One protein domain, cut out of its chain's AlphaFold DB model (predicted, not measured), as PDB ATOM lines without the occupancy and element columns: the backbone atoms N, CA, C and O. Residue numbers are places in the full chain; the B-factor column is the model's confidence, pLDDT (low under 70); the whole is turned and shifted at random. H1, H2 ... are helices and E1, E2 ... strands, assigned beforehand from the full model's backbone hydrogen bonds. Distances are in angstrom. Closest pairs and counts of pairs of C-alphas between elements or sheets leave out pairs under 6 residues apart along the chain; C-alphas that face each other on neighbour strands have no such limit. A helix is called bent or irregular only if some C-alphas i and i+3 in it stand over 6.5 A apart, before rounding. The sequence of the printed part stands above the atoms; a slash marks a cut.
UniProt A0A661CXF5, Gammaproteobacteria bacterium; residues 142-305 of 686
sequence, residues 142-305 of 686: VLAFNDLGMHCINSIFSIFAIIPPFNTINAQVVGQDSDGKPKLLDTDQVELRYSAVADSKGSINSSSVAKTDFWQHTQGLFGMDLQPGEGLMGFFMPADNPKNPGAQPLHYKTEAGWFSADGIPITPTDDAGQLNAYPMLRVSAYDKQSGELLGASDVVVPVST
ATOM      1  N   VAL A 142      46.148  30.706  -2.920       95.06
ATOM      2  CA  VAL A 142      45.193  29.602  -2.857       95.06
ATOM      3  C   VAL A 142      45.766  28.457  -3.682       95.06
ATOM      4  O   VAL A 142      45.965  28.594  -4.884       95.06
ATOM      5  N   LEU A 143      46.087  27.353  -3.018       97.06
ATOM      6  CA  LEU A 143      46.530  26.114  -3.646       97.06
ATOM      7  C   LEU A 143      45.302  25.217  -3.797       97.06
ATOM      8  O   LEU A 143      44.991  24.455  -2.882       97.06
ATOM      9  N   ALA A 144      44.566  25.370  -4.901       96.81
ATOM     10  CA  ALA A 144      43.386  24.560  -5.201       96.81
ATOM     11  C   ALA A 144      43.740  23.350  -6.074       96.81
ATOM     12  O   ALA A 144      44.521  23.464  -7.015       96.81
ATOM     13  N   PHE A 145      43.141  22.199  -5.778       96.75
ATOM     14  CA  PHE A 145      43.388  20.954  -6.498       96.75
ATOM     15  C   PHE A 145      42.163  20.035  -6.481       96.75
ATOM     16  O   PHE A 145      41.375  20.030  -5.532       96.75
ATOM     17  N   ASN A 146      42.011  19.246  -7.546       95.69
ATOM     18  CA  ASN A 146      41.100  18.105  -7.583       95.69
ATOM     19  C   ASN A 146      41.801  16.855  -7.009       95.69
ATOM     20  O   ASN A 146      43.015  16.726  -7.138       95.69
ATOM     21  N   ASP A 147      41.053  15.937  -6.399       88.94
ATOM     22  CA  ASP A 147      41.581  14.810  -5.609       88.94
ATOM     23  C   ASP A 147      41.945  13.541  -6.411       88.94
ATOM     24  O   ASP A 147      42.559  12.612  -5.877       88.94
ATOM     25  N   LEU A 148      41.508  13.439  -7.672       85.62
ATOM     26  CA  LEU A 148      41.616  12.203  -8.465       85.62
ATOM     27  C   LEU A 148      42.134  12.414  -9.887       85.62
ATOM     28  O   LEU A 148      42.854  11.567 -10.416       85.62
ATOM     29  N   GLY A 149      41.786  13.531 -10.512       87.00
ATOM     30  CA  GLY A 149      42.117  13.901 -11.885       87.00
ATOM     31  C   GLY A 149      40.949  13.766 -12.863       87.00
ATOM     32  O   GLY A 149      40.964  14.458 -13.877       87.00
ATOM     33  N   MET A 150      39.952  12.917 -12.589       94.00
ATOM     34  CA  MET A 150      38.664  12.878 -13.296       94.00
ATOM     35  C   MET A 150      37.661  12.009 -12.539       94.00
ATOM     36  O   MET A 150      37.999  10.906 -12.108       94.00
ATOM     37  N   HIS A 151      36.419  12.478 -12.429       93.44
ATOM     38  CA  HIS A 151      35.304  11.661 -11.955       93.44
ATOM     39  C   HIS A 151      34.481  11.134 -13.134       93.44
ATOM     40  O   HIS A 151      34.280  11.838 -14.121       93.44
ATOM     41  N   CYS A 152      34.001   9.894 -13.058       91.06
ATOM     42  CA  CYS A 152      33.121   9.343 -14.096       91.06
ATOM     43  C   CYS A 152      31.679   9.362 -13.586       91.06
ATOM     44  O   CYS A 152      31.452   9.245 -12.386       91.06
ATOM     45  N   ILE A 153      30.703   9.505 -14.475       92.00
ATOM     46  CA  ILE A 153      29.285   9.535 -14.109       92.00
ATOM     47  C   ILE A 153      28.480   8.712 -15.113       92.00
ATOM     48  O   ILE A 153      28.854   8.614 -16.281       92.00
ATOM     49  N   ASN A 154      27.356   8.149 -14.676       89.75
ATOM     50  CA  ASN A 154      26.307   7.752 -15.611       89.75
ATOM     51  C   ASN A 154      25.726   9.013 -16.276       89.75
ATOM     52  O   ASN A 154      25.614  10.052 -15.617       89.75
ATOM     53  N   SER A 155      25.342   8.944 -17.555       87.06
ATOM     54  CA  SER A 155      24.570  10.048 -18.149       87.06
ATOM     55  C   SER A 155      23.092   9.964 -17.742       87.06
ATOM     56  O   SER A 155      22.440  10.997 -17.551       87.06
ATOM     57  N   ILE A 156      22.610   8.732 -17.525       90.88
ATOM     58  CA  ILE A 156      21.227   8.374 -17.189       90.88
ATOM     59  C   ILE A 156      21.194   7.459 -15.959       90.88
ATOM     60  O   ILE A 156      21.937   6.477 -15.884       90.88
ATOM     61  N   PHE A 157      20.299   7.765 -15.020       95.19
ATOM     62  CA  PHE A 157      20.156   7.111 -13.716       95.19
ATOM     63  C   PHE A 157      18.864   6.296 -13.568       95.19
ATOM     64  O   PHE A 157      18.728   5.551 -12.598       95.19
ATOM     65  N   SER A 158      17.934   6.400 -14.520       94.50
ATOM     66  CA  SER A 158      16.655   5.673 -14.508       94.50
ATOM     67  C   SER A 158      16.760   4.139 -14.543       94.50
ATOM     68  O   SER A 158      15.844   3.471 -14.061       94.50
ATOM     69  N   ILE A 159      17.857   3.559 -15.049       95.81
ATOM     70  CA  ILE A 159      18.035   2.094 -15.140       95.81
ATOM     71  C   ILE A 159      18.921   1.559 -14.014       95.81
ATOM     72  O   ILE A 159      18.496   0.724 -13.214       95.81
ATOM     73  N   PHE A 160      20.165   2.030 -13.931       95.69
ATOM     74  CA  PHE A 160      21.063   1.738 -12.821       95.69
ATOM     75  C   PHE A 160      22.067   2.868 -12.599       95.69
ATOM     76  O   PHE A 160      22.304   3.687 -13.482       95.69
ATOM     77  N   ALA A 161      22.727   2.855 -11.441       94.94
ATOM     78  CA  ALA A 161      23.851   3.733 -11.139       94.94
ATOM     79  C   ALA A 161      25.091   2.934 -10.725       94.94
ATOM     80  O   ALA A 161      25.026   2.085  -9.829       94.94
ATOM     81  N   ILE A 162      26.233   3.253 -11.344       92.50
ATOM     82  CA  ILE A 162      27.553   2.798 -10.885       92.50
ATOM     83  C   ILE A 162      28.101   3.822  -9.896       92.50
ATOM     84  O   ILE A 162      28.469   3.469  -8.776       92.50
ATOM     85  N   ILE A 163      28.130   5.090 -10.316       91.06
ATOM     86  CA  ILE A 163      28.592   6.227  -9.525       91.06
ATOM     87  C   ILE A 163      27.782   7.491  -9.876       91.06
ATOM     88  O   ILE A 163      27.405   7.681 -11.033       91.06
ATOM     89  N   PRO A 164      27.481   8.335  -8.876       93.94
ATOM     90  CA  PRO A 164      26.681   9.551  -9.023       93.94
ATOM     91  C   PRO A 164      27.500  10.694  -9.641       93.94
ATOM     92  O   PRO A 164      28.735  10.609  -9.662       93.94
ATOM     93  N   PRO A 165      26.851  11.801 -10.053       95.19
ATOM     94  CA  PRO A 165      27.534  13.070 -10.259       95.19
ATOM     95  C   PRO A 165      28.237  13.475  -8.966       95.19
ATOM     96  O   PRO A 165      27.612  13.609  -7.913       95.19
ATOM     97  N   PHE A 166      29.557  13.594  -9.036       94.94
ATOM     98  CA  PHE A 166      30.399  13.863  -7.882       94.94
ATOM     99  C   PHE A 166      31.712  14.470  -8.366       94.94
ATOM    100  O   PHE A 166      32.258  14.077  -9.393       94.94
ATOM    101  N   ASN A 167      32.244  15.425  -7.626       96.00
ATOM    102  CA  ASN A 167      33.612  15.876  -7.792       96.00
ATOM    103  C   ASN A 167      34.072  16.516  -6.489       96.00
ATOM    104  O   ASN A 167      33.246  17.024  -5.728       96.00
ATOM    105  N   THR A 168      35.374  16.499  -6.247       95.94
ATOM    106  CA  THR A 168      35.959  17.063  -5.038       95.94
ATOM    107  C   THR A 168      36.968  18.125  -5.415       95.94
ATOM    108  O   THR A 168      37.863  17.891  -6.230       95.94
ATOM    109  N   ILE A 169      36.857  19.283  -4.775       97.44
ATOM    110  CA  ILE A 169      37.889  20.315  -4.818       97.44
ATOM    111  C   ILE A 169      38.381  20.538  -3.403       97.44
ATOM    112  O   ILE A 169      37.592  20.794  -2.492       97.44
ATOM    113  N   ASN A 170      39.693  20.476  -3.234       98.12
ATOM    114  CA  ASN A 170      40.373  20.825  -2.002       98.12
ATOM    115  C   ASN A 170      41.180  22.107  -2.205       98.12
ATOM    116  O   ASN A 170      41.585  22.433  -3.323       98.12
ATOM    117  N   ALA A 171      41.417  22.840  -1.120       98.31
ATOM    118  CA  ALA A 171      42.246  24.030  -1.156       98.31
ATOM    119  C   ALA A 171      42.956  24.304   0.169       98.31
ATOM    120  O   ALA A 171      42.367  24.213   1.251       98.31
ATOM    121  N   GLN A 172      44.214  24.723   0.073       98.25
ATOM    122  CA  GLN A 172      44.959  25.324   1.177       98.25
ATOM    123  C   GLN A 172      45.227  26.796   0.883       98.25
ATOM    124  O   GLN A 172      45.472  27.171  -0.263       98.25
ATOM    125  N   VAL A 173      45.194  27.634   1.920       97.44
ATOM    126  CA  VAL A 173      45.522  29.057   1.794       97.44
ATOM    127  C   VAL A 173      46.837  29.327   2.497       97.44
ATOM    128  O   VAL A 173      46.983  29.034   3.679       97.44
ATOM    129  N   VAL A 174      47.787  29.898   1.767       95.81
ATOM    130  CA  VAL A 174      49.114  30.249   2.266       95.81
ATOM    131  C   VAL A 174      49.210  31.767   2.363       95.81
ATOM    132  O   VAL A 174      49.297  32.465   1.354       95.81
ATOM    133  N   GLY A 175      49.151  32.280   3.587       92.44
ATOM    134  CA  GLY A 175      49.495  33.662   3.907       92.44
ATOM    135  C   GLY A 175      50.981  33.802   4.235       92.44
ATOM    136  O   GLY A 175      51.756  32.851   4.109       92.44
ATOM    137  N   GLN A 176      51.368  34.985   4.701       89.44
ATOM    138  CA  GLN A 176      52.721  35.278   5.175       89.44
ATOM    139  C   GLN A 176      52.662  35.851   6.592       89.44
ATOM    140  O   GLN A 176      51.722  36.572   6.935       89.44
ATOM    141  N   ASP A 177      53.637  35.501   7.427       87.81
ATOM    142  CA  ASP A 177      53.828  36.132   8.732       87.81
ATOM    143  C   ASP A 177      54.573  37.477   8.620       87.81
ATOM    144  O   ASP A 177      54.856  37.969   7.526       87.81
ATOM    145  N   SER A 178      54.882  38.098   9.763       86.19
ATOM    146  CA  SER A 178      55.579  39.389   9.812       86.19
ATOM    147  C   SER A 178      56.998  39.360   9.242       86.19
ATOM    148  O   SER A 178      57.502  40.410   8.853       86.19
ATOM    149  N   ASP A 179      57.628  38.184   9.186       85.12
ATOM    150  CA  ASP A 179      58.972  37.987   8.638       85.12
ATOM    151  C   ASP A 179      58.918  37.576   7.152       85.12
ATOM    152  O   ASP A 179      59.948  37.296   6.533       85.12
ATOM    153  N   GLY A 180      57.717  37.521   6.567       83.25
ATOM    154  CA  GLY A 180      57.489  37.113   5.186       83.25
ATOM    155  C   GLY A 180      57.530  35.598   4.966       83.25
ATOM    156  O   GLY A 180      57.548  35.151   3.814       83.25
ATOM    157  N   LYS A 181      57.540  34.791   6.038       87.94
ATOM    158  CA  LYS A 181      57.538  33.328   5.933       87.94
ATOM    159  C   LYS A 181      56.119  32.804   5.681       87.94
ATOM    160  O   LYS A 181      55.166  33.324   6.264       87.94
ATOM    161  N   PRO A 182      55.954  31.760   4.850       91.69
ATOM    162  CA  PRO A 182      54.657  31.162   4.578       91.69
ATOM    163  C   PRO A 182      54.000  30.586   5.828       91.69
ATOM    164  O   PRO A 182      54.630  29.874   6.612       91.69
ATOM    165  N   LYS A 183      52.696  30.822   5.955       93.38
ATOM    166  CA  LYS A 183      51.852  30.230   6.990       93.38
ATOM    167  C   LYS A 183      50.535  29.758   6.384       93.38
ATOM    168  O   LYS A 183      49.862  30.518   5.690       93.38
ATOM    169  N   LEU A 184      50.144  28.524   6.699       96.12
ATOM    170  CA  LEU A 184      48.809  28.023   6.381       96.12
ATOM    171  C   LEU A 184      47.749  28.768   7.199       96.12
ATOM    172  O   LEU A 184      47.869  28.892   8.418       96.12
ATOM    173  N   LEU A 185      46.727  29.266   6.506       95.81
ATOM    174  CA  LEU A 185      45.557  29.900   7.099       95.81
ATOM    175  C   LEU A 185      44.424  28.878   7.220       95.81
ATOM    176  O   LEU A 185      44.218  28.042   6.337       95.81
ATOM    177  N   ASP A 186      43.691  28.965   8.319       95.12
ATOM    178  CA  ASP A 186      42.577  28.103   8.681       95.12
ATOM    179  C   ASP A 186      41.291  28.928   8.867       95.12
ATOM    180  O   ASP A 186      41.189  30.096   8.473       95.12
ATOM    181  N   THR A 187      40.274  28.302   9.455       96.44
ATOM    182  CA  THR A 187      38.963  28.914   9.673       96.44
ATOM    183  C   THR A 187      38.974  30.121  10.598       96.44
ATOM    184  O   THR A 187      37.959  30.812  10.656       96.44
ATOM    185  N   ASP A 188      40.040  30.379  11.353       96.12
ATOM    186  CA  ASP A 188      40.125  31.555  12.216       96.12
ATOM    187  C   ASP A 188      40.441  32.816  11.414       96.12
ATOM    188  O   ASP A 188      40.005  33.904  11.797       96.12
ATOM    189  N   GLN A 189      41.160  32.681  10.294       96.56
ATOM    190  CA  GLN A 189      41.557  33.823   9.470       96.56
ATOM    191  C   GLN A 189      40.757  33.932   8.170       96.56
ATOM    192  O   GLN A 189      40.499  35.051   7.729       96.56
ATOM    193  N   VAL A 190      40.348  32.815   7.555       97.69
ATOM    194  CA  VAL A 190      39.759  32.840   6.206       97.69
ATOM    195  C   VAL A 190      38.471  32.035   6.052       97.69
ATOM    196  O   VAL A 190      38.224  31.048   6.745       97.69
ATOM    197  N   GLU A 191      37.661  32.457   5.084       98.06
ATOM    198  CA  GLU A 191      36.552  31.700   4.503       98.06
ATOM    199  C   GLU A 191      36.843  31.468   3.017       98.06
ATOM    200  O   GLU A 191      37.285  32.383   2.319       98.06
ATOM    201  N   LEU A 192      36.592  30.256   2.516       98.31
ATOM    202  CA  LEU A 192      36.775  29.938   1.102       98.31
ATOM    203  C   LEU A 192      35.440  29.708   0.411       98.31
ATOM    204  O   LEU A 192      34.523  29.116   0.983       98.31
ATOM    205  N   ARG A 193      35.363  30.137  -0.850       98.12
ATOM    206  CA  ARG A 193      34.215  29.900  -1.725       98.12
ATOM    207  C   ARG A 193      34.657  29.435  -3.106       98.12
ATOM    208  O   ARG A 193      35.684  29.903  -3.592       98.12
ATOM    209  N   TYR A 194      33.871  28.572  -3.746       98.25
ATOM    210  CA  TYR A 194      34.022  28.227  -5.156       98.25
ATOM    211  C   TYR A 194      32.916  28.844  -6.015       98.25
ATOM    212  O   TYR A 194      31.764  28.943  -5.597       98.25
ATOM    213  N   SER A 195      33.258  29.244  -7.236       96.44
ATOM    214  CA  SER A 195      32.315  29.754  -8.237       96.44
ATOM    215  C   SER A 195      32.638  29.205  -9.620       96.44
ATOM    216  O   SER A 195      33.787  28.869  -9.901       96.44
ATOM    217  N   ALA A 196      31.646  29.162 -10.507       93.81
ATOM    218  CA  ALA A 196      31.883  28.817 -11.904       93.81
ATOM    219  C   ALA A 196      32.723  29.897 -12.591       93.81
ATOM    220  O   ALA A 196      32.537  31.090 -12.340       93.81
ATOM    221  N   VAL A 197      33.648  29.477 -13.449       88.19
ATOM    222  CA  VAL A 197      34.466  30.372 -14.267       88.19
ATOM    223  C   VAL A 197      34.590  29.780 -15.664       88.19
ATOM    224  O   VAL A 197      34.604  28.562 -15.829       88.19
ATOM    225  N   ALA A 198      34.622  30.645 -16.675       83.12
ATOM    226  CA  ALA A 198      34.855  30.203 -18.038       83.12
ATOM    227  C   ALA A 198      36.317  29.772 -18.213       83.12
ATOM    228  O   ALA A 198      37.223  30.407 -17.669       83.12
ATOM    229  N   ASP A 199      36.543  28.722 -18.993       81.62
ATOM    230  CA  ASP A 199      37.886  28.370 -19.438       81.62
ATOM    231  C   ASP A 199      38.401  29.315 -20.542       81.62
ATOM    232  O   ASP A 199      37.719  30.247 -20.980       81.62
ATOM    233  N   SER A 200      39.625  29.073 -21.015       71.88
ATOM    234  CA  SER A 200      40.263  29.879 -22.067       71.88
ATOM    235  C   SER A 200      39.506  29.871 -23.405       71.88
ATOM    236  O   SER A 200      39.735  30.747 -24.240       71.88
ATOM    237  N   LYS A 201      38.594  28.912 -23.609       75.31
ATOM    238  CA  LYS A 201      37.735  28.787 -24.796       75.31
ATOM    239  C   LYS A 201      36.356  29.418 -24.585       75.31
ATOM    240  O   LYS A 201      35.555  29.440 -25.516       75.31
ATOM    241  N   GLY A 202      36.080  29.946 -23.392       75.69
ATOM    242  CA  GLY A 202      34.804  30.554 -23.031       75.69
ATOM    243  C   GLY A 202      33.744  29.560 -22.552       75.69
ATOM    244  O   GLY A 202      32.606  29.975 -22.334       75.69
ATOM    245  N   SER A 203      34.080  28.277 -22.373       87.44
ATOM    246  CA  SER A 203      33.137  27.281 -21.849       87.44
ATOM    247  C   SER A 203      33.007  27.439 -20.336       87.44
ATOM    248  O   SER A 203      34.007  27.453 -19.619       87.44
ATOM    249  N   ILE A 204      31.773  27.569 -19.845       90.25
ATOM    250  CA  ILE A 204      31.447  27.723 -18.424       90.25
ATOM    251  C   ILE A 204      30.379  26.713 -18.020       90.25
ATOM    252  O   ILE A 204      29.413  26.485 -18.747       90.25
ATOM    253  N   ASN A 205      30.553  26.116 -16.845       96.12
ATOM    254  CA  ASN A 205      29.611  25.158 -16.291       96.12
ATOM    255  C   ASN A 205      29.181  25.608 -14.893       96.12
ATOM    256  O   ASN A 205      29.896  25.395 -13.914       96.12
ATOM    257  N   SER A 206      28.045  26.301 -14.811       96.56
ATOM    258  CA  SER A 206      27.522  26.855 -13.560       96.56
ATOM    259  C   SER A 206      26.353  26.071 -12.981       96.56
ATOM    260  O   SER A 206      26.102  26.177 -11.780       96.56
ATOM    261  N   SER A 207      25.687  25.259 -13.801       97.38
ATOM    262  CA  SER A 207      24.516  24.467 -13.432       97.38
ATOM    263  C   SER A 207      24.677  23.014 -13.860       97.38
ATOM    264  O   SER A 207      25.314  22.705 -14.860       97.38
ATOM    265  N   SER A 208      24.062  22.108 -13.120       96.69
ATOM    266  CA  SER A 208      23.931  20.688 -13.460       96.69
ATOM    267  C   SER A 208      22.476  20.284 -13.720       96.69
ATOM    268  O   SER A 208      22.201  19.231 -14.304       96.69
ATOM    269  N   VAL A 209      21.530  21.146 -13.341       95.06
ATOM    270  CA  VAL A 209      20.096  20.954 -13.553       95.06
ATOM    271  C   VAL A 209      19.783  20.871 -15.050       95.06
ATOM    272  O   VAL A 209      20.360  21.577 -15.872       95.06
ATOM    273  N   ALA A 210      18.854  19.980 -15.408       91.00
ATOM    274  CA  ALA A 210      18.442  19.666 -16.783       91.00
ATOM    275  C   ALA A 210      19.514  19.016 -17.684       91.00
ATOM    276  O   ALA A 210      19.213  18.703 -18.839       91.00
ATOM    277  N   LYS A 211      20.721  18.754 -17.162       93.50
ATOM    278  CA  LYS A 211      21.809  18.053 -17.870       93.50
ATOM    279  C   LYS A 211      21.885  16.553 -17.533       93.50
ATOM    280  O   LYS A 211      22.672  15.836 -18.136       93.50
ATOM    281  N   THR A 212      21.084  16.086 -16.571       93.19
ATOM    282  CA  THR A 212      20.967  14.683 -16.130       93.19
ATOM    283  C   THR A 212      19.609  14.449 -15.443       93.19
ATOM    284  O   THR A 212      18.958  15.409 -15.019       93.19
ATOM    285  N   ASP A 213      19.173  13.191 -15.327       94.19
ATOM    286  CA  ASP A 213      17.975  12.747 -14.592       94.19
ATOM    287  C   ASP A 213      18.260  12.368 -13.121       94.19
ATOM    288  O   ASP A 213      17.334  12.011 -12.395       94.19
ATOM    289  N   PHE A 214      19.510  12.495 -12.652       96.25
ATOM    290  CA  PHE A 214      19.980  12.059 -11.329       96.25
ATOM    291  C   PHE A 214      19.006  12.328 -10.167       96.25
ATOM    292  O   PHE A 214      18.607  11.393  -9.472       96.25
ATOM    293  N   TRP A 215      18.571  13.580  -9.972       96.69
ATOM    294  CA  TRP A 215      17.703  13.965  -8.843       96.69
ATOM    295  C   TRP A 215      16.308  13.336  -8.864       96.69
ATOM    296  O   TRP A 215      15.650  13.298  -7.832       96.69
ATOM    297  N   GLN A 216      15.855  12.809 -10.003       96.19
ATOM    298  CA  GLN A 216      14.589  12.074 -10.082       96.19
ATOM    299  C   GLN A 216      14.697  10.687  -9.428       96.19
ATOM    300  O   GLN A 216      13.684  10.083  -9.080       96.19
ATOM    301  N   HIS A 217      15.924  10.186  -9.246       96.75
ATOM    302  CA  HIS A 217      16.210   8.809  -8.845       96.75
ATOM    303  C   HIS A 217      17.013   8.695  -7.540       96.75
ATOM    304  O   HIS A 217      17.264   7.584  -7.073       96.75
ATOM    305  N   THR A 218      17.378   9.810  -6.903       96.38
ATOM    306  CA  THR A 218      18.179   9.849  -5.662       96.38
ATOM    307  C   THR A 218      17.536   9.087  -4.506       96.38
ATOM    308  O   THR A 218      18.232   8.356  -3.800       96.38
ATOM    309  N   GLN A 219      16.210   9.161  -4.353       95.25
ATOM    310  CA  GLN A 219      15.506   8.426  -3.299       95.25
ATOM    311  C   GLN A 219      15.589   6.907  -3.505       95.25
ATOM    312  O   GLN A 219      15.782   6.171  -2.540       95.25
ATOM    313  N   GLY A 220      15.459   6.429  -4.746       93.62
ATOM    314  CA  GLY A 220      15.537   4.999  -5.067       93.62
ATOM    315  C   GLY A 220      16.966   4.455  -5.024       93.62
ATOM    316  O   GLY A 220      17.194   3.352  -4.536       93.62
ATOM    317  N   LEU A 221      17.935   5.245  -5.491       95.44
ATOM    318  CA  LEU A 221      19.334   4.833  -5.593       95.44
ATOM    319  C   LEU A 221      20.105   5.004  -4.281       95.44
ATOM    320  O   LEU A 221      20.861   4.117  -3.899       95.44
ATOM    321  N   PHE A 222      19.922   6.128  -3.588       93.94
ATOM    322  CA  PHE A 222      20.730   6.527  -2.429       93.94
ATOM    323  C   PHE A 222      19.908   6.719  -1.149       93.94
ATOM    324  O   PHE A 222      20.484   6.976  -0.094       93.94
ATOM    325  N   GLY A 223      18.577   6.586  -1.207       93.31
ATOM    326  CA  GLY A 223      17.706   6.819  -0.052       93.31
ATOM    327  C   GLY A 223      17.650   8.284   0.389       93.31
ATOM    328  O   GLY A 223      17.333   8.546   1.547       93.31
ATOM    329  N   MET A 224      17.994   9.217  -0.505       93.50
ATOM    330  CA  MET A 224      18.091  10.648  -0.219       93.50
ATOM    331  C   MET A 224      17.109  11.450  -1.073       93.50
ATOM    332  O   MET A 224      17.026  11.237  -2.279       93.50
ATOM    333  N   ASP A 225      16.435  12.418  -0.455       94.25
ATOM    334  CA  ASP A 225      15.592  13.408  -1.132       94.25
ATOM    335  C   ASP A 225      16.407  14.689  -1.371       94.25
ATOM    336  O   ASP A 225      16.416  15.608  -0.550       94.25
ATOM    337  N   LEU A 226      17.190  14.691  -2.453       95.69
ATOM    338  CA  LEU A 226      18.076  15.802  -2.815       95.69
ATOM    339  C   LEU A 226      17.362  16.841  -3.678       95.69
ATOM    340  O   LEU A 226      16.632  16.493  -4.607       95.69
ATOM    341  N   GLN A 227      17.652  18.122  -3.444       95.19
ATOM    342  CA  GLN A 227      17.188  19.190  -4.330       95.19
ATOM    343  C   GLN A 227      17.936  19.159  -5.674       95.19
ATOM    344  O   GLN A 227      19.116  18.808  -5.703       95.19
ATOM    345  N   PRO A 228      17.312  19.575  -6.793       95.00
ATOM    346  CA  PRO A 228      18.021  19.735  -8.060       95.00
ATOM    347  C   PRO A 228      19.273  20.612  -7.911       95.00
ATOM    348  O   PRO A 228      19.205  21.713  -7.369       95.00
ATOM    349  N   GLY A 229      20.410  20.104  -8.386       94.56
ATOM    350  CA  GLY A 229      21.729  20.726  -8.258       94.56
ATOM    351  C   GLY A 229      22.447  20.520  -6.922       94.56
ATOM    352  O   GLY A 229      23.564  21.015  -6.773       94.56
ATOM    353  N   GLU A 230      21.848  19.793  -5.974       96.88
ATOM    354  CA  GLU A 230      22.476  19.352  -4.724       96.88
ATOM    355  C   GLU A 230      23.223  18.029  -4.926       96.88
ATOM    356  O   GLU A 230      22.702  17.082  -5.519       96.88
ATOM    357  N   GLY A 231      24.450  17.948  -4.429       96.38
ATOM    358  CA  GLY A 231      25.247  16.731  -4.400       96.38
ATOM    359  C   GLY A 231      25.033  15.906  -3.133       96.38
ATOM    360  O   GLY A 231      24.509  16.392  -2.134       96.38
ATOM    361  N   LEU A 232      25.514  14.660  -3.128       94.94
ATOM    362  CA  LEU A 232      25.326  13.723  -2.003       94.94
ATOM    363  C   LEU A 232      25.926  14.195  -0.667       94.94
ATOM    364  O   LEU A 232      25.552  13.681   0.383       94.94
ATOM    365  N   MET A 233      26.853  15.155  -0.702       94.62
ATOM    366  CA  MET A 233      27.484  15.739   0.488       94.62
ATOM    367  C   MET A 233      26.943  17.145   0.817       94.62
ATOM    368  O   MET A 233      27.538  17.859   1.622       94.62
ATOM    369  N   GLY A 234      25.831  17.558   0.194       94.62
ATOM    370  CA  GLY A 234      25.145  18.832   0.445       94.62
ATOM    371  C   GLY A 234      25.748  20.053  -0.262       94.62
ATOM    372  O   GLY A 234      25.295  21.177  -0.048       94.62
ATOM    373  N   PHE A 235      26.773  19.859  -1.096       96.56
ATOM    374  CA  PHE A 235      27.347  20.915  -1.930       96.56
ATOM    375  C   PHE A 235      26.535  21.101  -3.212       96.56
ATOM    376  O   PHE A 235      26.001  20.144  -3.762       96.56
ATOM    377  N   PHE A 236      26.463  22.337  -3.704       97.88
ATOM    378  CA  PHE A 236      25.672  22.688  -4.884       97.88
ATOM    379  C   PHE A 236      26.553  23.071  -6.067       97.88
ATOM    380  O   PHE A 236      27.638  23.632  -5.895       97.88
ATOM    381  N   MET A 237      26.061  22.871  -7.286       97.38
ATOM    382  CA  MET A 237      26.581  23.667  -8.397       97.38
ATOM    383  C   MET A 237      26.274  25.158  -8.165       97.38
ATOM    384  O   MET A 237      25.203  25.478  -7.641       97.38
ATOM    385  N   PRO A 238      27.181  26.089  -8.530       96.56
ATOM    386  CA  PRO A 238      27.053  27.500  -8.168       96.56
ATOM    387  C   PRO A 238      25.699  28.141  -8.500       96.56
ATOM    388  O   PRO A 238      25.137  28.839  -7.660       96.56
ATOM    389  N   ALA A 239      25.145  27.903  -9.690       96.94
ATOM    390  CA  ALA A 239      23.869  28.494 -10.099       96.94
ATOM    391  C   ALA A 239      22.640  27.796  -9.492       96.94
ATOM    392  O   ALA A 239      21.560  28.384  -9.481       96.94
ATOM    393  N   ASP A 240      22.796  26.574  -8.980       97.56
ATOM    394  CA  ASP A 240      21.662  25.719  -8.628       97.56
ATOM    395  C   ASP A 240      21.225  25.842  -7.164       97.56
ATOM    396  O   ASP A 240      20.138  25.388  -6.816       97.56
ATOM    397  N   ASN A 241      22.032  26.457  -6.289       96.38
ATOM    398  CA  ASN A 241      21.652  26.613  -4.885       96.38
ATOM    399  C   ASN A 241      20.413  27.524  -4.759       96.38
ATOM    400  O   ASN A 241      20.525  28.734  -4.973       96.38
ATOM    401  N   PRO A 242      19.247  27.005  -4.327       94.56
ATOM    402  CA  PRO A 242      18.003  27.772  -4.321       94.56
ATOM    403  C   PRO A 242      17.986  28.881  -3.261       94.56
ATOM    404  O   PRO A 242      17.200  29.822  -3.361       94.56
ATOM    405  N   LYS A 243      18.822  28.765  -2.223       94.12
ATOM    406  CA  LYS A 243      18.911  29.751  -1.139       94.12
ATOM    407  C   LYS A 243      19.933  30.833  -1.456       94.12
ATOM    408  O   LYS A 243      19.663  31.999  -1.199       94.12
ATOM    409  N   ASN A 244      21.082  30.438  -2.003       93.44
ATOM    410  CA  ASN A 244      22.212  31.325  -2.266       93.44
ATOM    411  C   ASN A 244      22.856  31.011  -3.630       93.44
ATOM    412  O   ASN A 244      23.923  30.393  -3.653       93.44
ATOM    413  N   PRO A 245      22.248  31.416  -4.761       94.44
ATOM    414  CA  PRO A 245      22.872  31.265  -6.073       94.44
ATOM    415  C   PRO A 245      24.195  32.043  -6.158       94.44
ATOM    416  O   PRO A 245      24.307  33.159  -5.648       94.44
ATOM    417  N   GLY A 246      25.186  31.476  -6.840       93.69
ATOM    418  CA  GLY A 246      26.523  32.039  -7.006       93.69
ATOM    419  C   GLY A 246      27.586  31.271  -6.224       93.69
ATOM    420  O   GLY A 246      27.588  30.042  -6.197       93.69
ATOM    421  N   ALA A 247      28.540  31.992  -5.634       95.62
ATOM    422  CA  ALA A 247      29.673  31.380  -4.949       95.62
ATOM    423  C   ALA A 247      29.224  30.536  -3.738       95.62
ATOM    424  O   ALA A 247      28.484  31.019  -2.883       95.62
ATOM    425  N   GLN A 248      29.704  29.297  -3.659       98.00
ATOM    426  CA  GLN A 248      29.362  28.316  -2.626       98.00
ATOM    427  C   GLN A 248      30.534  28.123  -1.656       98.00
ATOM    428  O   GLN A 248      31.681  28.208  -2.091       98.00
ATOM    429  N   PRO A 249      30.301  27.875  -0.358       97.50
ATOM    430  CA  PRO A 249      31.382  27.731   0.615       97.50
ATOM    431  C   PRO A 249      32.180  26.437   0.405       97.50
ATOM    432  O   PRO A 249      31.643  25.442  -0.069       97.50
ATOM    433  N   LEU A 250      33.447  26.436   0.823       98.25
ATOM    434  CA  LEU A 250      34.200  25.217   1.131       98.25
ATOM    435  C   LEU A 250      34.247  25.039   2.652       98.25
ATOM    436  O   LEU A 250      34.345  26.015   3.399       98.25
ATOM    437  N   HIS A 251      34.237  23.795   3.121       97.19
ATOM    438  CA  HIS A 251      34.303  23.477   4.547       97.19
ATOM    439  C   HIS A 251      35.695  22.989   4.944       97.19
ATOM    440  O   HIS A 251      36.312  22.193   4.240       97.19
ATOM    441  N   TYR A 252      36.204  23.452   6.087       97.62
ATOM    442  CA  TYR A 252      37.508  23.021   6.586       97.62
ATOM    443  C   TYR A 252      37.441  21.609   7.166       97.62
ATOM    444  O   TYR A 252      36.672  21.333   8.088       97.62
ATOM    445  N   LYS A 253      38.281  20.717   6.646       95.56
ATOM    446  CA  LYS A 253      38.472  19.363   7.158       95.56
ATOM    447  C   LYS A 253      39.671  19.353   8.091       95.56
ATOM    448  O   LYS A 253      40.804  19.239   7.635       95.56
ATOM    449  N   THR A 254      39.420  19.436   9.395       93.50
ATOM    450  CA  THR A 254      40.477  19.510  10.421       93.50
ATOM    451  C   THR A 254      41.499  18.378  10.307       93.50
ATOM    452  O   THR A 254      42.697  18.639  10.314       93.50
ATOM    453  N   GLU A 255      41.046  17.134  10.124       91.31
ATOM    454  CA  GLU A 255      41.934  15.969   9.976       91.31
ATOM    455  C   GLU A 255      42.809  16.065   8.718       91.31
ATOM    456  O   GLU A 255      43.994  15.730   8.735       91.31
ATOM    457  N   ALA A 256      42.239  16.591   7.633       92.69
ATOM    458  CA  ALA A 256      42.934  16.760   6.367       92.69
ATOM    459  C   ALA A 256      43.743  18.065   6.292       92.69
ATOM    460  O   ALA A 256      44.627  18.177   5.455       92.69
ATOM    461  N   GLY A 257      43.541  19.036   7.187       95.56
ATOM    462  CA  GLY A 257      44.277  20.306   7.225       95.56
ATOM    463  C   GLY A 257      44.089  21.190   5.984       95.56
ATOM    464  O   GLY A 257      45.027  21.884   5.580       95.56
ATOM    465  N   TRP A 258      42.913  21.134   5.357       97.69
ATOM    466  CA  TRP A 258      42.547  21.936   4.187       97.69
ATOM    467  C   TRP A 258      41.033  22.164   4.099       97.69
ATOM    468  O   TRP A 258      40.245  21.495   4.769       97.69
ATOM    469  N   PHE A 259      40.619  23.095   3.244       98.56
ATOM    470  CA  PHE A 259      39.220  23.321   2.886       98.56
ATOM    471  C   PHE A 259      38.800  22.383   1.758       98.56
ATOM    472  O   PHE A 259      39.616  22.046   0.906       98.56
ATOM    473  N   SER A 260      37.541  21.958   1.749       98.12
ATOM    474  CA  SER A 260      37.030  20.957   0.818       98.12
ATOM    475  C   SER A 260      35.579  21.240   0.435       98.12
ATOM    476  O   SER A 260      34.776  21.656   1.276       98.12
ATOM    477  N   ALA A 261      35.256  21.005  -0.831       97.81
ATOM    478  CA  ALA A 261      33.899  20.845  -1.331       97.81
ATOM    479  C   ALA A 261      33.794  19.457  -1.965       97.81
ATOM    480  O   ALA A 261      34.282  19.243  -3.074       97.81
ATOM    481  N   ASP A 262      33.205  18.515  -1.227       95.19
ATOM    482  CA  ASP A 262      33.018  17.134  -1.670       95.19
ATOM    483  C   ASP A 262      31.700  16.982  -2.418       95.19
ATOM    484  O   ASP A 262      30.683  17.547  -2.032       95.19
ATOM    485  N   GLY A 263      31.674  16.142  -3.442       95.38
ATOM    486  CA  GLY A 263      30.424  15.766  -4.088       95.38
ATOM    487  C   GLY A 263      29.728  16.892  -4.830       95.38
ATOM    488  O   GLY A 263      28.506  16.896  -4.892       95.38
ATOM    489  N   ILE A 264      30.485  17.815  -5.424       97.62
ATOM    490  CA  ILE A 264      29.942  18.799  -6.365       97.62
ATOM    491  C   ILE A 264      29.300  18.033  -7.539       97.62
ATOM    492  O   ILE A 264      30.006  17.269  -8.205       97.62
ATOM    493  N   PRO A 265      27.997  18.208  -7.836       97.12
ATOM    494  CA  PRO A 265      27.298  17.402  -8.840       97.12
ATOM    495  C   PRO A 265      27.518  17.935 -10.267       97.12
ATOM    496  O   PRO A 265      26.578  18.144 -11.026       97.12
ATOM    497  N   ILE A 266      28.771  18.189 -10.641       96.44
ATOM    498  CA  ILE A 266      29.137  18.713 -11.962       96.44
ATOM    499  C   ILE A 266      28.983  17.641 -13.054       96.44
ATOM    500  O   ILE A 266      29.204  16.455 -12.811       96.44
ATOM    501  N   THR A 267      28.619  18.054 -14.270       96.12
ATOM    502  CA  THR A 267      28.433  17.178 -15.444       96.12
ATOM    503  C   THR A 267      29.383  17.583 -16.579       96.12
ATOM    504  O   THR A 267      29.868  18.714 -16.574       96.12
ATOM    505  N   PRO A 268      29.666  16.728 -17.583       95.19
ATOM    506  CA  PRO A 268      30.561  17.085 -18.689       95.19
ATOM    507  C   PRO A 268      29.887  17.975 -19.743       95.19
ATOM    508  O   PRO A 268      30.372  18.073 -20.865       95.19
ATOM    509  N   THR A 269      28.751  18.591 -19.427       95.00
ATOM    510  CA  THR A 269      27.999  19.450 -20.339       95.00
ATOM    511  C   THR A 269      27.985  20.864 -19.780       95.00
ATOM    512  O   THR A 269      27.558  21.098 -18.650       95.00
ATOM    513  N   ASP A 270      28.463  21.820 -20.563       96.44
ATOM    514  CA  ASP A 270      28.520  23.221 -20.172       96.44
ATOM    515  C   ASP A 270      27.141  23.900 -20.261       96.44
ATOM    516  O   ASP A 270      26.125  23.277 -20.587       96.44
ATOM    517  N   ASP A 271      27.063  25.178 -19.897       96.25
ATOM    518  CA  ASP A 271      25.793  25.915 -19.853       96.25
ATOM    519  C   ASP A 271      25.200  26.189 -21.247       96.25
ATOM    520  O   ASP A 271      24.003  26.452 -21.367       96.25
ATOM    521  N   ALA A 272      26.007  26.078 -22.308       95.06
ATOM    522  CA  ALA A 272      25.571  26.165 -23.700       95.06
ATOM    523  C   ALA A 272      25.180  24.792 -24.286       95.06
ATOM    524  O   ALA A 272      24.887  24.685 -25.481       95.06
ATOM    525  N   GLY A 273      25.179  23.737 -23.464       93.19
ATOM    526  CA  GLY A 273      24.872  22.375 -23.889       93.19
ATOM    527  C   GLY A 273      26.011  21.695 -24.656       93.19
ATOM    528  O   GLY A 273      25.774  20.669 -25.289       93.19
ATOM    529  N   GLN A 274      27.224  22.252 -24.635       93.06
ATOM    530  CA  GLN A 274      28.391  21.672 -25.297       93.06
ATOM    531  C   GLN A 274      29.138  20.729 -24.357       93.06
ATOM    532  O   GLN A 274      29.161  20.917 -23.141       93.06
ATOM    533  N   LEU A 275      29.779  19.706 -24.923       92.38
ATOM    534  CA  LEU A 275      30.629  18.805 -24.154       92.38
ATOM    535  C   LEU A 275      31.896  19.546 -23.695       92.38
ATOM    536  O   LEU A 275      32.698  19.986 -24.517       92.38
ATOM    537  N   ASN A 276      32.108  19.607 -22.385       94.38
ATOM    538  CA  ASN A 276      33.353  20.017 -21.754       94.38
ATOM    539  C   ASN A 276      33.669  19.070 -20.588       94.38
ATOM    540  O   ASN A 276      33.099  19.187 -19.504       94.38
ATOM    541  N   ALA A 277      34.596  18.137 -20.809       95.62
ATOM    542  CA  ALA A 277      35.031  17.176 -19.791       95.62
ATOM    543  C   ALA A 277      36.006  17.769 -18.754       95.62
ATOM    544  O   ALA A 277      36.356  17.103 -17.780       95.62
ATOM    545  N   TYR A 278      36.451  19.013 -18.953       96.25
ATOM    546  CA  TYR A 278      37.435  19.692 -18.112       96.25
ATOM    547  C   TYR A 278      36.933  21.072 -17.660       96.25
ATOM    548  O   TYR A 278      37.634  22.070 -17.864       96.25
ATOM    549  N   PRO A 279      35.723  21.170 -17.077       96.56
ATOM    550  CA  PRO A 279      35.186  22.451 -16.642       96.56
ATOM    551  C   PRO A 279      36.058  23.062 -15.539       96.56
ATOM    552  O   PRO A 279      36.764  22.354 -14.815       96.56
ATOM    553  N   MET A 280      35.995  24.385 -15.402       95.38
ATOM    554  CA  MET A 280      36.788  25.148 -14.438       95.38
ATOM    555  C   MET A 280      35.910  25.717 -13.327       95.38
ATOM    556  O   MET A 280      34.834  26.258 -13.587       95.38
ATOM    557  N   LEU A 281      36.407  25.665 -12.091       97.31
ATOM    558  CA  LEU A 281      35.878  26.434 -10.966       97.31
ATOM    559  C   LEU A 281      36.977  27.341 -10.401       97.31
ATOM    560  O   LEU A 281      38.158  27.005 -10.411       97.31
ATOM    561  N   ARG A 282      36.578  28.498  -9.877       95.56
ATOM    562  CA  ARG A 282      37.452  29.427  -9.159       95.56
ATOM    563  C   ARG A 282      37.303  29.215  -7.667       95.56
ATOM    564  O   ARG A 282      36.190  29.343  -7.173       95.56
ATOM    565  N   VAL A 283      38.401  28.996  -6.949       97.88
ATOM    566  CA  VAL A 283      38.426  28.989  -5.480       97.88
ATOM    567  C   VAL A 283      38.980  30.318  -4.984       97.88
ATOM    568  O   VAL A 283      40.087  30.703  -5.348       97.88
ATOM    569  N   SER A 284      38.211  31.020  -4.155       95.12
ATOM    570  CA  SER A 284      38.550  32.338  -3.613       95.12
ATOM    571  C   SER A 284      38.607  32.311  -2.093       95.12
ATOM    572  O   SER A 284      37.703  31.772  -1.458       95.12
ATOM    573  N   ALA A 285      39.646  32.915  -1.521       96.44
ATOM    574  CA  ALA A 285      39.835  33.076  -0.086       96.44
ATOM    575  C   ALA A 285      39.516  34.512   0.339       96.44
ATOM    576  O   ALA A 285      40.069  35.473  -0.201       96.44
ATOM    577  N   TYR A 286      38.653  34.644   1.337       94.69
ATOM    578  CA  TYR A 286      38.240  35.911   1.922       94.69
ATOM    579  C   TYR A 286      38.712  35.991   3.367       94.69
ATOM    580  O   TYR A 286      38.627  35.010   4.104       94.69
ATOM    581  N   ASP A 287      39.183  37.161   3.778       94.69
ATOM    582  CA  ASP A 287      39.451  37.452   5.179       94.69
ATOM    583  C   ASP A 287      38.147  37.386   5.977       94.69
ATOM    584  O   ASP A 287      37.148  38.015   5.623       94.69
ATOM    585  N   LYS A 288      38.150  36.625   7.070       95.19
ATOM    586  CA  LYS A 288      36.934  36.339   7.835       95.19
ATOM    587  C   LYS A 288      36.388  37.561   8.577       95.19
ATOM    588  O   LYS A 288      35.195  37.612   8.865       95.19
ATOM    589  N   GLN A 289      37.241  38.529   8.916       95.00
ATOM    590  CA  GLN A 289      36.844  39.700   9.704       95.00
ATOM    591  C   GLN A 289      36.342  40.842   8.817       95.00
ATOM    592  O   GLN A 289      35.314  41.451   9.103       95.00
ATOM    593  N   SER A 290      37.074  41.137   7.749       93.50
ATOM    594  CA  SER A 290      36.820  42.260   6.846       93.50
ATOM    595  C   SER A 290      35.993  41.882   5.616       93.50
ATOM    596  O   SER A 290      35.411  42.764   4.986       93.50
ATOM    597  N   GLY A 291      35.942  40.596   5.255       90.31
ATOM    598  CA  GLY A 291      35.345  40.122   4.005       90.31
ATOM    599  C   GLY A 291      36.178  40.448   2.761       90.31
ATOM    600  O   GLY A 291      35.694  40.290   1.640       90.31
ATOM    601  N   GLU A 292      37.415  40.926   2.925       87.38
ATOM    602  CA  GLU A 292      38.292  41.265   1.807       87.38
ATOM    603  C   GLU A 292      38.751  40.007   1.056       87.38
ATOM    604  O   GLU A 292      39.187  39.036   1.667       87.38
ATOM    605  N   LEU A 293      38.723  40.035  -0.280       84.31
ATOM    606  CA  LEU A 293      39.356  39.000  -1.100       84.31
ATOM    607  C   LEU A 293      40.883  39.036  -0.916       84.31
ATOM    608  O   LEU A 293      41.532  40.007  -1.312       84.31
ATOM    609  N   LEU A 294      41.442  37.958  -0.364       88.31
ATOM    610  CA  LEU A 294      42.876  37.814  -0.102       88.31
ATOM    611  C   LEU A 294      43.639  37.186  -1.268       88.31
ATOM    612  O   LEU A 294      44.803  37.522  -1.475       88.31
ATOM    613  N   GLY A 295      42.993  36.279  -1.996       86.00
ATOM    614  CA  GLY A 295      43.563  35.591  -3.148       86.00
ATOM    615  C   GLY A 295      42.611  34.550  -3.713       86.00
ATOM    616  O   GLY A 295      41.590  34.228  -3.104       86.00
ATOM    617  N   ALA A 296      42.925  34.045  -4.901       89.62
ATOM    618  CA  ALA A 296      42.130  33.026  -5.569       89.62
ATOM    619  C   ALA A 296      42.966  32.271  -6.611       89.62
ATOM    620  O   ALA A 296      44.013  32.753  -7.044       89.62
ATOM    621  N   SER A 297      42.480  31.102  -7.014       91.50
ATOM    622  CA  SER A 297      43.058  30.279  -8.077       91.50
ATOM    623  C   SER A 297      41.956  29.534  -8.818       91.50
ATOM    624  O   SER A 297      40.982  29.092  -8.200       91.50
ATOM    625  N   ASP A 298      42.134  29.343 -10.117       91.81
ATOM    626  CA  ASP A 298      41.252  28.516 -10.930       91.81
ATOM    627  C   ASP A 298      41.764  27.077 -10.945       91.81
ATOM    628  O   ASP A 298      42.967  26.830 -11.047       91.81
ATOM    629  N   VAL A 299      40.843  26.126 -10.829       95.88
ATOM    630  CA  VAL A 299      41.120  24.692 -10.778       95.88
ATOM    631  C   VAL A 299      40.185  23.955 -11.728       95.88
ATOM    632  O   VAL A 299      39.000  24.276 -11.843       95.88
ATOM    633  N   VAL A 300      40.736  22.970 -12.426       96.56
ATOM    634  CA  VAL A 300      39.960  22.084 -13.292       96.56
ATOM    635  C   VAL A 300      39.201  21.061 -12.449       96.56
ATOM    636  O   VAL A 300      39.716  20.562 -11.448       96.56
ATOM    637  N   VAL A 301      37.974  20.739 -12.856       96.94
ATOM    638  CA  VAL A 301      37.043  19.865 -12.125       96.94
ATOM    639  C   VAL A 301      36.541  18.774 -13.076       96.94
ATOM    640  O   VAL A 301      35.397  18.801 -13.528       96.94
ATOM    641  N   PRO A 302      37.418  17.839 -13.477       96.75
ATOM    642  CA  PRO A 302      37.206  17.022 -14.662       96.75
ATOM    643  C   PRO A 302      36.151  15.952 -14.415       96.75
ATOM    644  O   PRO A 302      36.163  15.275 -13.382       96.75
ATOM    645  N   VAL A 303      35.261  15.773 -15.381       96.38
ATOM    646  CA  VAL A 303      34.128  14.855 -15.290       96.38
ATOM    647  C   VAL A 303      33.822  14.257 -16.659       96.38
ATOM    648  O   VAL A 303      34.007  14.919 -17.677       96.38
ATOM    649  N   SER A 304      33.368  13.005 -16.708       95.25
ATOM    650  CA  SER A 304      33.049  12.339 -17.973       95.25
ATOM    651  C   SER A 304      31.918  11.320 -17.854       95.25
ATOM    652  O   SER A 304      31.834  10.581 -16.876       95.25
ATOM    653  N   THR A 305      31.076  11.259 -18.886       91.69
ATOM    654  CA  THR A 305      30.064  10.211 -19.121       91.69
ATOM    655  C   THR A 305      30.590   9.087 -20.018       91.69
ATOM    656  O   THR A 305      29.848   8.185 -20.398       91.69
TER     657      THR A 305
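This is residues 142 to 305 of the 686 residues of a protein of Gammaproteobacteria bacterium (UniProt A0A661CXF5). With little regular structure, a sandwich, E1 E2 E3 E5 E6 partly face to face with E4 E7 E8, strands crossed at 43 degrees, gives way to long loops holding short H1 at the far end. Of 164 printed residues, 57 are in named elements, mostly strand, ordered E1 E2 E3 E4 H1 E5 E6 E7 E8; both sheets are antiparallel. It is compact, radius of gyration of the C-alphas 16.4 A, spanning 59 by 36 by 29 A.

Find C-alpha 169 at (37.889, 20.315, -4.818); E2 runs 23.3 A to residue 176. Its branched sheet adds E1, residues 142 to 146, E3, 182 to 185, E5, 251 to 253, and E6, 258 to 261. Elsewhere find E4, 190 to 197, E7, 280 to 287, E8, 293 to 300, ending at (39.960, 22.084, -13.292), and irregular H1, 214 to 222, with C-alphas 216 and 219 7.8 A apart.

E1 E2 E3 form a meander, successive antiparallel neighbours; see N 143 and O 172, 2.8 A, and N 175 and O 183, 2.8 A. H1 is on neither sheet; 3 of 5 O i to N i+4 pairs are within hydrogen-bond range.

The printed part has no cut; E1 to E2, E4 to H1, H1 to E5 and E6 to E7 are long links.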